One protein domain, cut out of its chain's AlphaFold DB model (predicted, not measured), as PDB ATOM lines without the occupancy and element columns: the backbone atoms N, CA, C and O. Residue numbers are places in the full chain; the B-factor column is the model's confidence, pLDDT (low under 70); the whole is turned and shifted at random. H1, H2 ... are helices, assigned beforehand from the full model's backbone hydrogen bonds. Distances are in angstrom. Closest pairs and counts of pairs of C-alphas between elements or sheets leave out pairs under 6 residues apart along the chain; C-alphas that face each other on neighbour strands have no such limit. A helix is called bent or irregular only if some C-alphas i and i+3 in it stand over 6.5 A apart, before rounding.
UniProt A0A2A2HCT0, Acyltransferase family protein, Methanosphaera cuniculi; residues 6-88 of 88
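This is residues 6 to 88 of the 88 residues of the protein "Acyltransferase family protein" of Methanosphaera cuniculi (UniProt A0A2A2HCT0). The long helix H1 forms one layer of a narrow body, and H2 and H3 fold back over it one after the other, H2 along its later part and H3 across its earlier part. Beyond that body, residues 62 to 88, with the last residues of H3 and the whole of H4, stick out as an arm in which the chain turns back once more, with H4 packing on no other helix. The printed part has 83 residues with four named helices, H1, H2, H3 and H4 in that order, and no named strand; the class is all helix. The whole is only just loose, close to extended, with a radius of gyration of the C-alphas of 17.6 A, and its outline is flat, spanning 52 by 37 by 14 A.

H1, residues 6 to 30, is joined by a tight link of 5 residues to H2, residues 36 to 48, and the two form a helical hairpin. They touch, with H1 taking part through residues 17 to 28 alone; the closest C-alphas are those of Gly 17 and Val 48, 5.1 A apart. Their lines stand at a shallow tilt of 25 degrees, opposite ways. A tight link of 2 residues leads to H3, residues 51 to 64, and H2 and H3 meet only through their link. H3 touches H1 along residues 7 to 18 of H1 alone, the closest C-alphas being those of Gly 14 and Ser 51, 4.3 A apart. Their tilt of 37 degrees is only just steep, and they run opposite ways. After a tight link of 5 residues comes H4, residues 70 to 86, which is apart from H1, H2 and H3. Every O i to N i+4 pair is within hydrogen-bond range in H2; the counts are 19 of 21 in H1, 8 of 10 in H3 and 7 of 13 in H4.

H1, the longest helix, begins at C-alpha 6 at (142.498, 180.591, 133.334) and measures 36.9 A from first to last C-alpha. H2 measures 18.6 A and ends at C-alpha 48 at (155.746, 185.804, 145.618). H3 measures 19.9 A and is only just irregular: C-alphas 59 and 62 are 6.9 A apart. H4 measures 25.6 A and ends at C-alpha 86 at (167.248, 155.917, 146.388). It is irregular, with C-alphas 71 and 74 7.0 A apart, and has a kink of 27 degrees near residue 80.

The two C-alphas farthest apart are those of Ser 36 and Glu 71, at 52.0 A. Residues 62 to 88 stand free, of which 62 to 64 belong to H3 and 70 to 86 to H4; the body without them spans 40 by 13 by 12 A. The printed part has no cut, and the three links are tight. The mean pLDDT of the printed part is 85.4, and the model's confidence is low, under 70, at residues 62 to 70 and 87 to 88.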
ATOM      1  N   TYR A   6     142.208 180.030 132.007       87.00
ATOM      2  CA  TYR A   6     142.498 180.591 133.334       87.00
ATOM      3  C   TYR A   6     143.543 179.794 134.127       87.00
ATOM      4  O   TYR A   6     144.371 180.381 134.819       87.00
ATOM      5  N   ILE A   7     143.545 178.463 134.002       87.12
ATOM      6  CA  ILE A   7     144.507 177.601 134.703       87.12
ATOM      7  C   ILE A   7     145.901 177.757 134.093       87.12
ATOM      8  O   ILE A   7     146.893 177.761 134.820       87.12
ATOM      9  N   ASP A   8     145.985 177.938 132.774       88.56
ATOM     10  CA  ASP A   8     147.252 178.188 132.088       88.56
ATOM     11  C   ASP A   8     147.853 179.546 132.487       88.56
ATOM     12  O   ASP A   8     149.050 179.620 132.767       88.56
ATOM     13  N   TYR A   9     147.033 180.599 132.597       92.31
ATOM     14  CA  TYR A   9     147.483 181.905 133.099       92.31
ATOM     15  C   TYR A   9     147.961 181.829 134.549       92.31
ATOM     16  O   TYR A   9     149.028 182.348 134.881       92.31
ATOM     17  N   LEU A  10     147.213 181.132 135.407       91.94
ATOM     18  CA  LEU A  10     147.586 180.940 136.803       91.94
ATOM     19  C   LEU A  10     148.900 180.148 136.933       91.94
ATOM     20  O   LEU A  10     149.750 180.472 137.762       91.94
ATOM     21  N   LYS A  11     149.108 179.149 136.067       91.44
ATOM     22  CA  LYS A  11     150.367 178.402 135.981       91.44
ATOM     23  C   LYS A  11     151.529 179.299 135.563       91.44
ATOM     24  O   LYS A  11     152.585 179.232 136.185       91.44
ATOM     25  N   ALA A  12     151.339 180.129 134.537       93.75
ATOM     26  CA  ALA A  12     152.354 181.070 134.073       93.75
ATOM     27  C   ALA A  12     152.748 182.059 135.180       93.75
ATOM     28  O   ALA A  12     153.934 182.252 135.438       93.75
ATOM     29  N   PHE A  13     151.761 182.600 135.899       94.38
ATOM     30  CA  PHE A  13     151.998 183.457 137.057       94.38
ATOM     31  C   PHE A  13     152.790 182.729 138.159       94.38
ATOM     32  O   PHE A  13     153.782 183.255 138.662       94.38
ATOM     33  N   GLY A  14     152.415 181.484 138.474       94.62
ATOM     34  CA  GLY A  14     153.142 180.646 139.429       94.62
ATOM     35  C   GLY A  14     154.609 180.425 139.040       94.62
ATOM     36  O   GLY A  14     155.494 180.543 139.885       94.62
ATOM     37  N   ILE A  15     154.889 180.167 137.757       95.25
ATOM     38  CA  ILE A  15     156.260 180.005 137.241       95.25
ATOM     39  C   ILE A  15     157.073 181.287 137.434       95.25
ATOM     40  O   ILE A  15     158.197 181.223 137.932       95.25
ATOM     41  N   ILE A  16     156.510 182.445 137.080       96.31
ATOM     42  CA  ILE A  16     157.185 183.742 137.239       96.31
ATOM     43  C   ILE A  16     157.548 183.975 138.707       96.31
ATOM     44  O   ILE A  16     158.689 184.321 139.011       96.31
ATOM     45  N   GLY A  17     156.618 183.723 139.630       95.81
ATOM     46  CA  GLY A  17     156.896 183.858 141.057       95.81
ATOM     47  C   GLY A  17     157.988 182.907 141.554       95.81
ATOM     48  O   GLY A  17     158.863 183.328 142.303       95.81
ATOM     49  N   VAL A  18     158.012 181.653 141.089       96.06
ATOM     50  CA  VAL A  18     159.094 180.705 141.416       96.06
ATOM     51  C   VAL A  18     160.452 181.204 140.912       96.06
ATOM     52  O   VAL A  18     161.438 181.101 141.644       96.06
ATOM     53  N   ILE A  19     160.520 181.781 139.708       96.12
ATOM     54  CA  ILE A  19     161.752 182.391 139.180       96.12
ATOM     55  C   ILE A  19     162.209 183.534 140.090       96.12
ATOM     56  O   ILE A  19     163.382 183.581 140.459       96.12
ATOM     57  N   ILE A  20     161.292 184.414 140.507       95.88
ATOM     58  CA  ILE A  20     161.607 185.525 141.415       95.88
ATOM     59  C   ILE A  20     162.187 185.001 142.733       95.88
ATOM     60  O   ILE A  20     163.225 185.500 143.145       95.88
ATOM     61  N   ILE A  21     161.605 183.957 143.337       95.31
ATOM     62  CA  ILE A  21     162.135 183.336 144.569       95.31
ATOM     63  C   ILE A  21     163.581 182.851 144.375       95.31
ATOM     64  O   ILE A  21     164.431 183.054 145.240       95.31
ATOM     65  N   HIS A  22     163.892 182.225 143.236       94.38
ATOM     66  CA  HIS A  22     165.250 181.736 142.961       94.38
ATOM     67  C   HIS A  22     166.246 182.878 142.742       94.38
ATOM     68  O   HIS A  22     167.405 182.779 143.150       94.38
ATOM     69  N   LEU A  23     165.803 183.969 142.117       94.44
ATOM     70  CA  LEU A  23     166.619 185.165 141.931       94.44
ATOM     71  C   LEU A  23     166.879 185.869 143.267       94.44
ATOM     72  O   LEU A  23     168.030 186.166 143.583       94.44
ATOM     73  N   THR A  24     165.836 186.096 144.072       94.88
ATOM     74  CA  THR A  24     165.950 186.774 145.372       94.88
ATOM     75  C   THR A  24     166.732 185.951 146.383       94.88
ATOM     76  O   THR A  24     167.470 186.538 147.167       94.88
ATOM     77  N   SER A  25     166.659 184.617 146.324       92.44
ATOM     78  CA  SER A  25     167.418 183.716 147.202       92.44
ATOM     79  C   SER A  25     168.918 184.040 147.212       92.44
ATOM     80  O   SER A  25     169.507 184.187 148.281       92.44
ATOM     81  N   ARG A  26     169.524 184.301 146.043       91.19
ATOM     82  CA  ARG A  26     170.939 184.715 145.965       91.19
ATOM     83  C   ARG A  26     171.213 186.023 146.702       91.19
ATOM     84  O   ARG A  26     172.278 186.183 147.290       91.19
ATOM     85  N   TYR A  27     170.289 186.973 146.651       90.94
ATOM     86  CA  TYR A  27     170.442 188.253 147.335       90.94
ATOM     87  C   TYR A  27     170.212 188.126 148.841       90.94
ATOM     88  O   TYR A  27     170.927 188.761 149.611       90.94
ATOM     89  N   LEU A  28     169.290 187.265 149.269       91.88
ATOM     90  CA  LEU A  28     169.067 186.933 150.675       91.88
ATOM     91  C   LEU A  28     170.287 186.260 151.320       91.88
ATOM     92  O   LEU A  28     170.592 186.567 152.469       91.88
ATOM     93  N   THR A  29     170.998 185.386 150.599       92.69
ATOM     94  CA  THR A  29     172.163 184.669 151.147       92.69
ATOM     95  C   THR A  29     173.467 185.459 151.080       92.69
ATOM     96  O   THR A  29     174.321 185.278 151.940       92.69
ATOM     97  N   ASN A  30     173.654 186.303 150.058       92.75
ATOM     98  CA  ASN A  30     174.927 187.002 149.827       92.75
ATOM     99  C   ASN A  30     174.955 188.443 150.360       92.75
ATOM    100  O   ASN A  30     176.016 189.065 150.362       92.75
ATOM    101  N   SER A  31     173.816 188.995 150.785       91.88
ATOM    102  CA  SER A  31     173.756 190.361 151.316       91.88
ATOM    103  C   SER A  31     173.792 190.362 152.842       91.88
ATOM    104  O   SER A  31     173.166 189.496 153.457       91.88
ATOM    105  N   PRO A  32     174.436 191.357 153.479       93.38
ATOM    106  CA  PRO A  32     174.359 191.528 154.924       93.38
ATOM    107  C   PRO A  32     172.904 191.647 155.387       93.38
ATOM    108  O   PRO A  32     172.118 192.404 154.799       93.38
ATOM    109  N   VAL A  33     172.551 190.918 156.445       92.44
ATOM    110  CA  VAL A  33     171.218 190.978 157.061       92.44
ATOM    111  C   VAL A  33     170.924 192.417 157.486       92.44
ATOM    112  O   VAL A  33     171.766 193.077 158.091       92.44
ATOM    113  N   GLY A  34     169.740 192.920 157.134       90.44
ATOM    114  CA  GLY A  34     169.342 194.306 157.412       90.44
ATOM    115  C   GLY A  34     169.855 195.350 156.410       90.44
ATOM    116  O   GLY A  34     169.488 196.517 156.520       90.44
ATOM    117  N   SER A  35     170.645 194.962 155.402       93.44
ATOM    118  CA  SER A  35     170.974 195.859 154.285       93.44
ATOM    119  C   SER A  35     169.735 196.185 153.438       93.44
ATOM    120  O   SER A  35     168.776 195.410 153.378       93.44
ATOM    121  N   SER A  36     169.760 197.317 152.727       93.25
ATOM    122  CA  SER A  36     168.660 197.729 151.842       93.25
ATOM    123  C   SER A  36     168.347 196.684 150.765       93.25
ATOM    124  O   SER A  36     167.185 196.495 150.408       93.25
ATOM    125  N   LEU A  37     169.372 195.985 150.270       93.06
ATOM    126  CA  LEU A  37     169.239 194.928 149.273       93.06
ATOM    127  C   LEU A  37     168.603 193.663 149.868       93.06
ATOM    128  O   LEU A  37     167.713 193.073 149.258       93.06
ATOM    129  N   TRP A  38     169.006 193.289 151.087       95.25
ATOM    130  CA  TRP A  38     168.416 192.169 151.822       95.25
ATOM    131  C   TRP A  38     166.935 192.416 152.136       95.25
ATOM    132  O   TRP A  38     166.109 191.517 151.973       95.25
ATOM    133  N   LEU A  39     166.577 193.648 152.517       95.12
ATOM    134  CA  LEU A  39     165.195 194.023 152.816       95.12
ATOM    135  C   LEU A  39     164.308 193.954 151.565       95.12
ATOM    136  O   LEU A  39     163.244 193.341 151.598       95.12
ATOM    137  N   GLN A  40     164.769 194.517 150.442       95.12
ATOM    138  CA  GLN A  40     164.062 194.442 149.158       95.12
ATOM    139  C   GLN A  40     163.871 192.990 148.699       95.12
ATOM    140  O   GLN A  40     162.768 192.611 148.304       95.12
ATOM    141  N   ALA A  41     164.917 192.163 148.802       94.50
ATOM    142  CA  ALA A  41     164.850 190.745 148.456       94.50
ATOM    143  C   ALA A  41     163.860 189.980 149.347       94.50
ATOM    144  O   ALA A  41     163.060 189.204 148.831       94.50
ATOM    145  N   SER A  42     163.864 190.242 150.657       94.75
ATOM    146  CA  SER A  42     162.955 189.614 151.628       94.75
ATOM    147  C   SER A  42     161.490 189.982 151.379       94.75
ATOM    148  O   SER A  42     160.605 189.123 151.443       94.75
ATOM    149  N   VAL A  43     161.218 191.253 151.060       95.75
ATOM    150  CA  VAL A  43     159.868 191.729 150.723       95.75
ATOM    151  C   VAL A  43     159.382 191.077 149.433       95.75
ATOM    152  O   VAL A  43     158.293 190.506 149.414       95.75
ATOM    153  N   LEU A  44     160.198 191.099 148.374       95.12
ATOM    154  CA  LEU A  44     159.852 190.474 147.099       95.12
ATOM    155  C   LEU A  44     159.609 188.972 147.255       95.12
ATOM    156  O   LEU A  44     158.574 188.485 146.810       95.12
ATOM    157  N   GLU A  45     160.510 188.252 147.929       94.38
ATOM    158  CA  GLU A  45     160.374 186.811 148.177       94.38
ATOM    159  C   GLU A  45     159.063 186.490 148.913       94.38
ATOM    160  O   GLU A  45     158.336 185.576 148.521       94.38
ATOM    161  N   SER A  46     158.726 187.267 149.946       94.50
ATOM    162  CA  SER A  46     157.500 187.078 150.729       94.50
ATOM    163  C   SER A  46     156.241 187.310 149.894       94.50
ATOM    164  O   SER A  46     155.296 186.525 149.985       94.50
ATOM    165  N   LEU A  47     156.242 188.337 149.035       95.94
ATOM    166  CA  LEU A  47     155.123 188.640 148.139       95.94
ATOM    167  C   LEU A  47     154.862 187.519 147.137       95.94
ATOM    168  O   LEU A  47     153.708 187.238 146.838       95.94
ATOM    169  N   VAL A  48     155.905 186.858 146.629       96.44
ATOM    170  CA  VAL A  48     155.746 185.804 145.618       96.44
ATOM    171  C   VAL A  48     155.717 184.389 146.196       96.44
ATOM    172  O   VAL A  48     155.504 183.443 145.436       96.44
ATOM    173  N   ARG A  49     155.865 184.201 147.515       93.00
ATOM    174  CA  ARG A  49     155.968 182.872 148.153       93.00
ATOM    175  C   ARG A  49     154.767 181.960 147.869       93.00
ATOM    176  O   ARG A  49     154.933 180.748 147.725       93.00
ATOM    177  N   PHE A  50     153.567 182.526 147.711       93.62
ATOM    178  CA  PHE A  50     152.354 181.766 147.371       93.62
ATOM    179  C   PHE A  50     152.426 181.081 145.993       93.62
ATOM    180  O   PHE A  50     151.726 180.097 145.746       93.62
ATOM    181  N   SER A  51     153.308 181.559 145.111       94.81
ATOM    182  CA  SER A  51     153.479 181.056 143.745       94.81
ATOM    183  C   SER A  51     153.898 179.587 143.699       94.81
ATOM    184  O   SER A  51     153.538 178.893 142.754       94.81
ATOM    185  N   ILE A  52     154.584 179.083 144.735       92.69
ATOM    186  CA  ILE A  52     154.961 177.663 144.842       92.69
ATOM    187  C   ILE A  52     153.707 176.783 144.911       92.69
ATOM    188  O   ILE A  52     153.565 175.840 144.132       92.69
ATOM    189  N   ILE A  53     152.769 177.111 145.807       92.50
ATOM    190  CA  ILE A  53     151.529 176.340 145.981       92.50
ATOM    191  C   ILE A  53     150.690 176.422 144.705       92.50
ATOM    192  O   ILE A  53     150.212 175.404 144.207       92.50
ATOM    193  N   VAL A  54     150.570 177.621 144.131       92.06
ATOM    194  CA  VAL A  54     149.837 177.846 142.879       92.06
ATOM    195  C   VAL A  54     150.423 177.031 141.722       92.06
ATOM    196  O   VAL A  54     149.680 176.369 140.998       92.06
ATOM    197  N   PHE A  55     151.748 177.022 141.567       90.75
ATOM    198  CA  PHE A  55     152.439 176.264 140.525       90.75
ATOM    199  C   PHE A  55     152.222 174.749 140.657       90.75
ATOM    200  O   PHE A  55     151.950 174.069 139.658       90.75
ATOM    201  N   VAL A  56     152.292 174.219 141.884       89.25
ATOM    202  CA  VAL A  56     152.029 172.801 142.172       89.25
ATOM    203  C   VAL A  56     150.577 172.446 141.845       89.25
ATOM    204  O   VAL A  56     150.329 171.479 141.122       89.25
ATOM    205  N   MET A  57     149.616 173.254 142.301       89.38
ATOM    206  CA  MET A  57     148.189 173.008 142.065       89.38
ATOM    207  C   MET A  57     147.828 173.083 140.580       89.38
ATOM    208  O   MET A  57     147.167 172.185 140.055       89.38
ATOM    209  N   ALA A  58     148.327 174.093 139.864       88.31
ATOM    210  CA  ALA A  58     148.094 174.237 138.430       88.31
ATOM    211  C   ALA A  58     148.729 173.097 137.609       88.31
ATOM    212  O   ALA A  58     148.195 172.700 136.573       88.31
ATOM    213  N   SER A  59     149.838 172.516 138.078       83.25
ATOM    214  CA  SER A  59     150.439 171.321 137.467       83.25
ATOM    215  C   SER A  59     149.633 170.046 137.754       83.25
ATOM    216  O   SER A  59     149.553 169.165 136.897       83.25
ATOM    217  N   GLY A  60     148.992 169.964 138.923       79.88
ATOM    218  CA  GLY A  60     148.198 168.817 139.371       79.88
ATOM    219  C   GLY A  60     146.787 168.714 138.780       79.88
ATOM    220  O   GLY A  60     146.211 167.629 138.801       79.88
ATOM    221  N   VAL A  61     146.230 169.779 138.192       80.31
ATOM    222  CA  VAL A  61     144.873 169.781 137.594       80.31
ATOM    223  C   VAL A  61     144.652 168.643 136.585       80.31
ATOM    224  O   VAL A  61     143.570 168.056 136.529       80.31
ATOM    225  N   LEU A  62     145.678 168.277 135.809       65.88
ATOM    226  CA  LEU A  62     145.599 167.171 134.845       65.88
ATOM    227  C   LEU A  62     145.456 165.795 135.522       65.88
ATOM    228  O   LEU A  62     144.891 164.879 134.927       65.88
ATOM    229  N   LEU A  63     145.936 165.650 136.763       68.81
ATOM    230  CA  LEU A  63     145.827 164.419 137.550       68.81
ATOM    231  C   LEU A  63     144.414 164.226 138.114       68.81
ATOM    232  O   LEU A  63     143.928 163.099 138.127       68.81
ATOM    233  N   LEU A  64     143.741 165.311 138.517       66.31
ATOM    234  CA  LEU A  64     142.383 165.269 139.078       66.31
ATOM    235  C   LEU A  64     141.288 164.987 138.039       66.31
ATOM    236  O   LEU A  64     140.205 164.531 138.396       66.31
ATOM    237  N   LYS A  65     141.544 165.235 136.747       60.94
ATOM    238  CA  LYS A  65     140.534 165.055 135.688       60.94
ATOM    239  C   LYS A  65     140.186 163.586 135.412       60.94
ATOM    240  O   LYS A  65     139.157 163.309 134.801       60.94
ATOM    241  N   LYS A  66     141.016 162.634 135.857       64.12
ATOM    242  CA  LYS A  66     140.642 161.216 135.914       64.12
ATOM    243  C   LYS A  66     139.986 160.966 137.269       64.12
ATOM    244  O   LYS A  66     140.618 161.211 138.289       64.12
ATOM    245  N   ARG A  67     138.753 160.442 137.291       61.09
ATOM    246  CA  ARG A  67     138.150 159.883 138.513       61.09
ATOM    247  C   ARG A  67     139.039 158.722 138.957       61.09
ATOM    248  O   ARG A  67     138.994 157.638 138.385       61.09
ATOM    249  N   GLN A  68     139.932 159.007 139.887       64.38
ATOM    250  CA  GLN A  68     140.896 158.060 140.421       64.38
ATOM    251  C   GLN A  68     140.373 157.654 141.788       64.38
ATOM    252  O   GLN A  68     140.109 158.516 142.626       64.38
ATOM    253  N   LEU A  69     140.161 156.356 141.989       68.31
ATOM    254  CA  LEU A  69     139.798 155.841 143.300       68.31
ATOM    255  C   LEU A  69     140.968 156.090 144.258       68.31
ATOM    256  O   LEU A  69     142.134 155.951 143.880       68.31
ATOM    257  N   ILE A  70     140.656 156.462 145.500       67.88
ATOM    258  CA  ILE A  70     141.646 156.706 146.565       67.88
ATOM    259  C   ILE A  70     142.546 155.466 146.764       67.88
ATOM    260  O   ILE A  70     143.720 155.588 147.105       67.88
ATOM    261  N   GLU A  71     142.028 154.284 146.431       75.25
ATOM    262  CA  GLU A  71     142.719 152.989 146.432       75.25
ATOM    263  C   GLU A  71     143.967 152.929 145.525       75.25
ATOM    264  O   GLU A  71     144.889 152.156 145.794       75.25
ATOM    265  N   ASP A  72     144.065 153.767 144.486       76.44
ATOM    266  CA  ASP A  72     145.219 153.790 143.572       76.44
ATOM    267  C   ASP A  72     146.336 154.756 143.998       76.44
ATOM    268  O   ASP A  72     147.442 154.732 143.438       76.44
ATOM    269  N   LEU A  73     146.084 155.585 145.013       74.12
ATOM    270  CA  LEU A  73     147.039 156.545 145.561       74.12
ATOM    271  C   LEU A  73     148.355 155.907 146.075       74.12
ATOM    272  O   LEU A  73     149.424 156.398 145.690       74.12
ATOM    273  N   PRO A  74     148.356 154.797 146.853       74.62
ATOM    274  CA  PRO A  74     149.593 154.206 147.378       74.62
ATOM    275  C   PRO A  74     150.521 153.654 146.286       74.62
ATOM    276  O   PRO A  74     151.743 153.718 146.423       74.62
ATOM    277  N   ARG A  75     149.978 153.162 145.164       75.50
ATOM    278  CA  ARG A  75     150.784 152.675 144.028       75.50
ATOM    279  C   ARG A  75     151.548 153.809 143.336       75.50
ATOM    280  O   ARG A  75     152.667 153.608 142.869       75.50
ATOM    281  N   ARG A  76     150.968 155.009 143.302       72.38
ATOM    282  CA  ARG A  76     151.569 156.202 142.686       72.38
ATOM    283  C   ARG A  76     152.594 156.867 143.591       72.38
ATOM    284  O   ARG A  76     153.668 157.217 143.110       72.38
ATOM    285  N   LEU A  77     152.296 156.971 144.888       76.75
ATOM    286  CA  LEU A  77     153.236 157.488 145.885       76.75
ATOM    287  C   LEU A  77     154.514 156.656 145.927       76.75
ATOM    288  O   LEU A  77     155.591 157.237 145.911       76.75
ATOM    289  N   LYS A  78     154.424 155.320 145.850       79.06
ATOM    290  CA  LYS A  78     155.616 154.466 145.719       79.06
ATOM    291  C   LYS A  78     156.465 154.852 144.506       79.06
ATOM    292  O   LYS A  78     157.673 154.968 144.635       79.06
ATOM    293  N   ARG A  79     155.866 155.143 143.348       73.81
ATOM    294  CA  ARG A  79     156.615 155.526 142.135       73.81
ATOM    295  C   ARG A  79     157.345 156.870 142.250       73.81
ATOM    296  O   ARG A  79     158.332 157.060 141.552       73.81
ATOM    297  N   VAL A  80     156.860 157.782 143.095       76.62
ATOM    298  CA  VAL A  80     157.477 159.102 143.334       76.62
ATOM    299  C   VAL A  80     158.466 159.055 144.504       76.62
ATOM    300  O   VAL A  80     159.538 159.642 144.419       76.62
ATOM    301  N   LEU A  81     158.140 158.320 145.571       77.06
ATOM    302  CA  LEU A  81     158.977 158.184 146.766       77.06
ATOM    303  C   LEU A  81     160.170 157.247 146.558       77.06
ATOM    304  O   LEU A  81     161.218 157.495 147.137       77.06
ATOM    305  N   ILE A  82     160.048 156.198 145.733       76.81
ATOM    306  CA  ILE A  82     161.162 155.278 145.441       76.81
ATOM    307  C   ILE A  82     162.363 156.063 144.868       76.81
ATOM    308  O   ILE A  82     163.417 156.039 145.493       76.81
ATOM    309  N   PRO A  83     162.238 156.846 143.777       76.50
ATOM    310  CA  PRO A  83     163.346 157.668 143.285       76.50
ATOM    311  C   PRO A  83     163.879 158.674 144.310       76.50
ATOM    312  O   PRO A  83     165.065 158.974 144.294       76.50
ATOM    313  N   TYR A  84     163.021 159.185 145.198       73.00
ATOM    314  CA  TYR A  84     163.423 160.153 146.216       73.00
ATOM    315  C   TYR A  84     164.318 159.533 147.295       73.00
ATOM    316  O   TYR A  84     165.303 160.138 147.682       73.00
ATOM    317  N   PHE A  85     164.008 158.321 147.765       73.88
ATOM    318  CA  PHE A  85     164.808 157.654 148.799       73.88
ATOM    319  C   PHE A  85     166.073 156.984 148.261       73.88
ATOM    320  O   PHE A  85     167.049 156.881 148.993       73.88
ATOM    321  N   TYR A  86     166.063 156.518 147.010       72.50
ATOM    322  CA  TYR A  86     167.248 155.917 146.388       72.50
ATOM    323  C   TYR A  86     168.145 156.941 145.671       72.50
ATOM    324  O   TYR A  86     169.253 156.588 145.279       72.50
ATOM    325  N   GLY A  87     167.660 158.168 145.451       60.12
ATOM    326  CA  GLY A  87     168.392 159.258 144.796       60.12
ATOM    327  C   GLY A  87     168.857 160.386 145.727       60.12
ATOM    328  O   GLY A  87     169.456 161.337 145.225       60.12
ATOM    329  N   LEU A  88     168.557 160.302 147.032       51.53
ATOM    330  CA  LEU A  88     169.110 161.159 148.093       51.53
ATOM    331  C   LEU A  88     170.413 160.567 148.651       51.53
ATOM    332  O   LEU A  88     170.599 159.336 148.528       51.53
TER     333      LEU A  88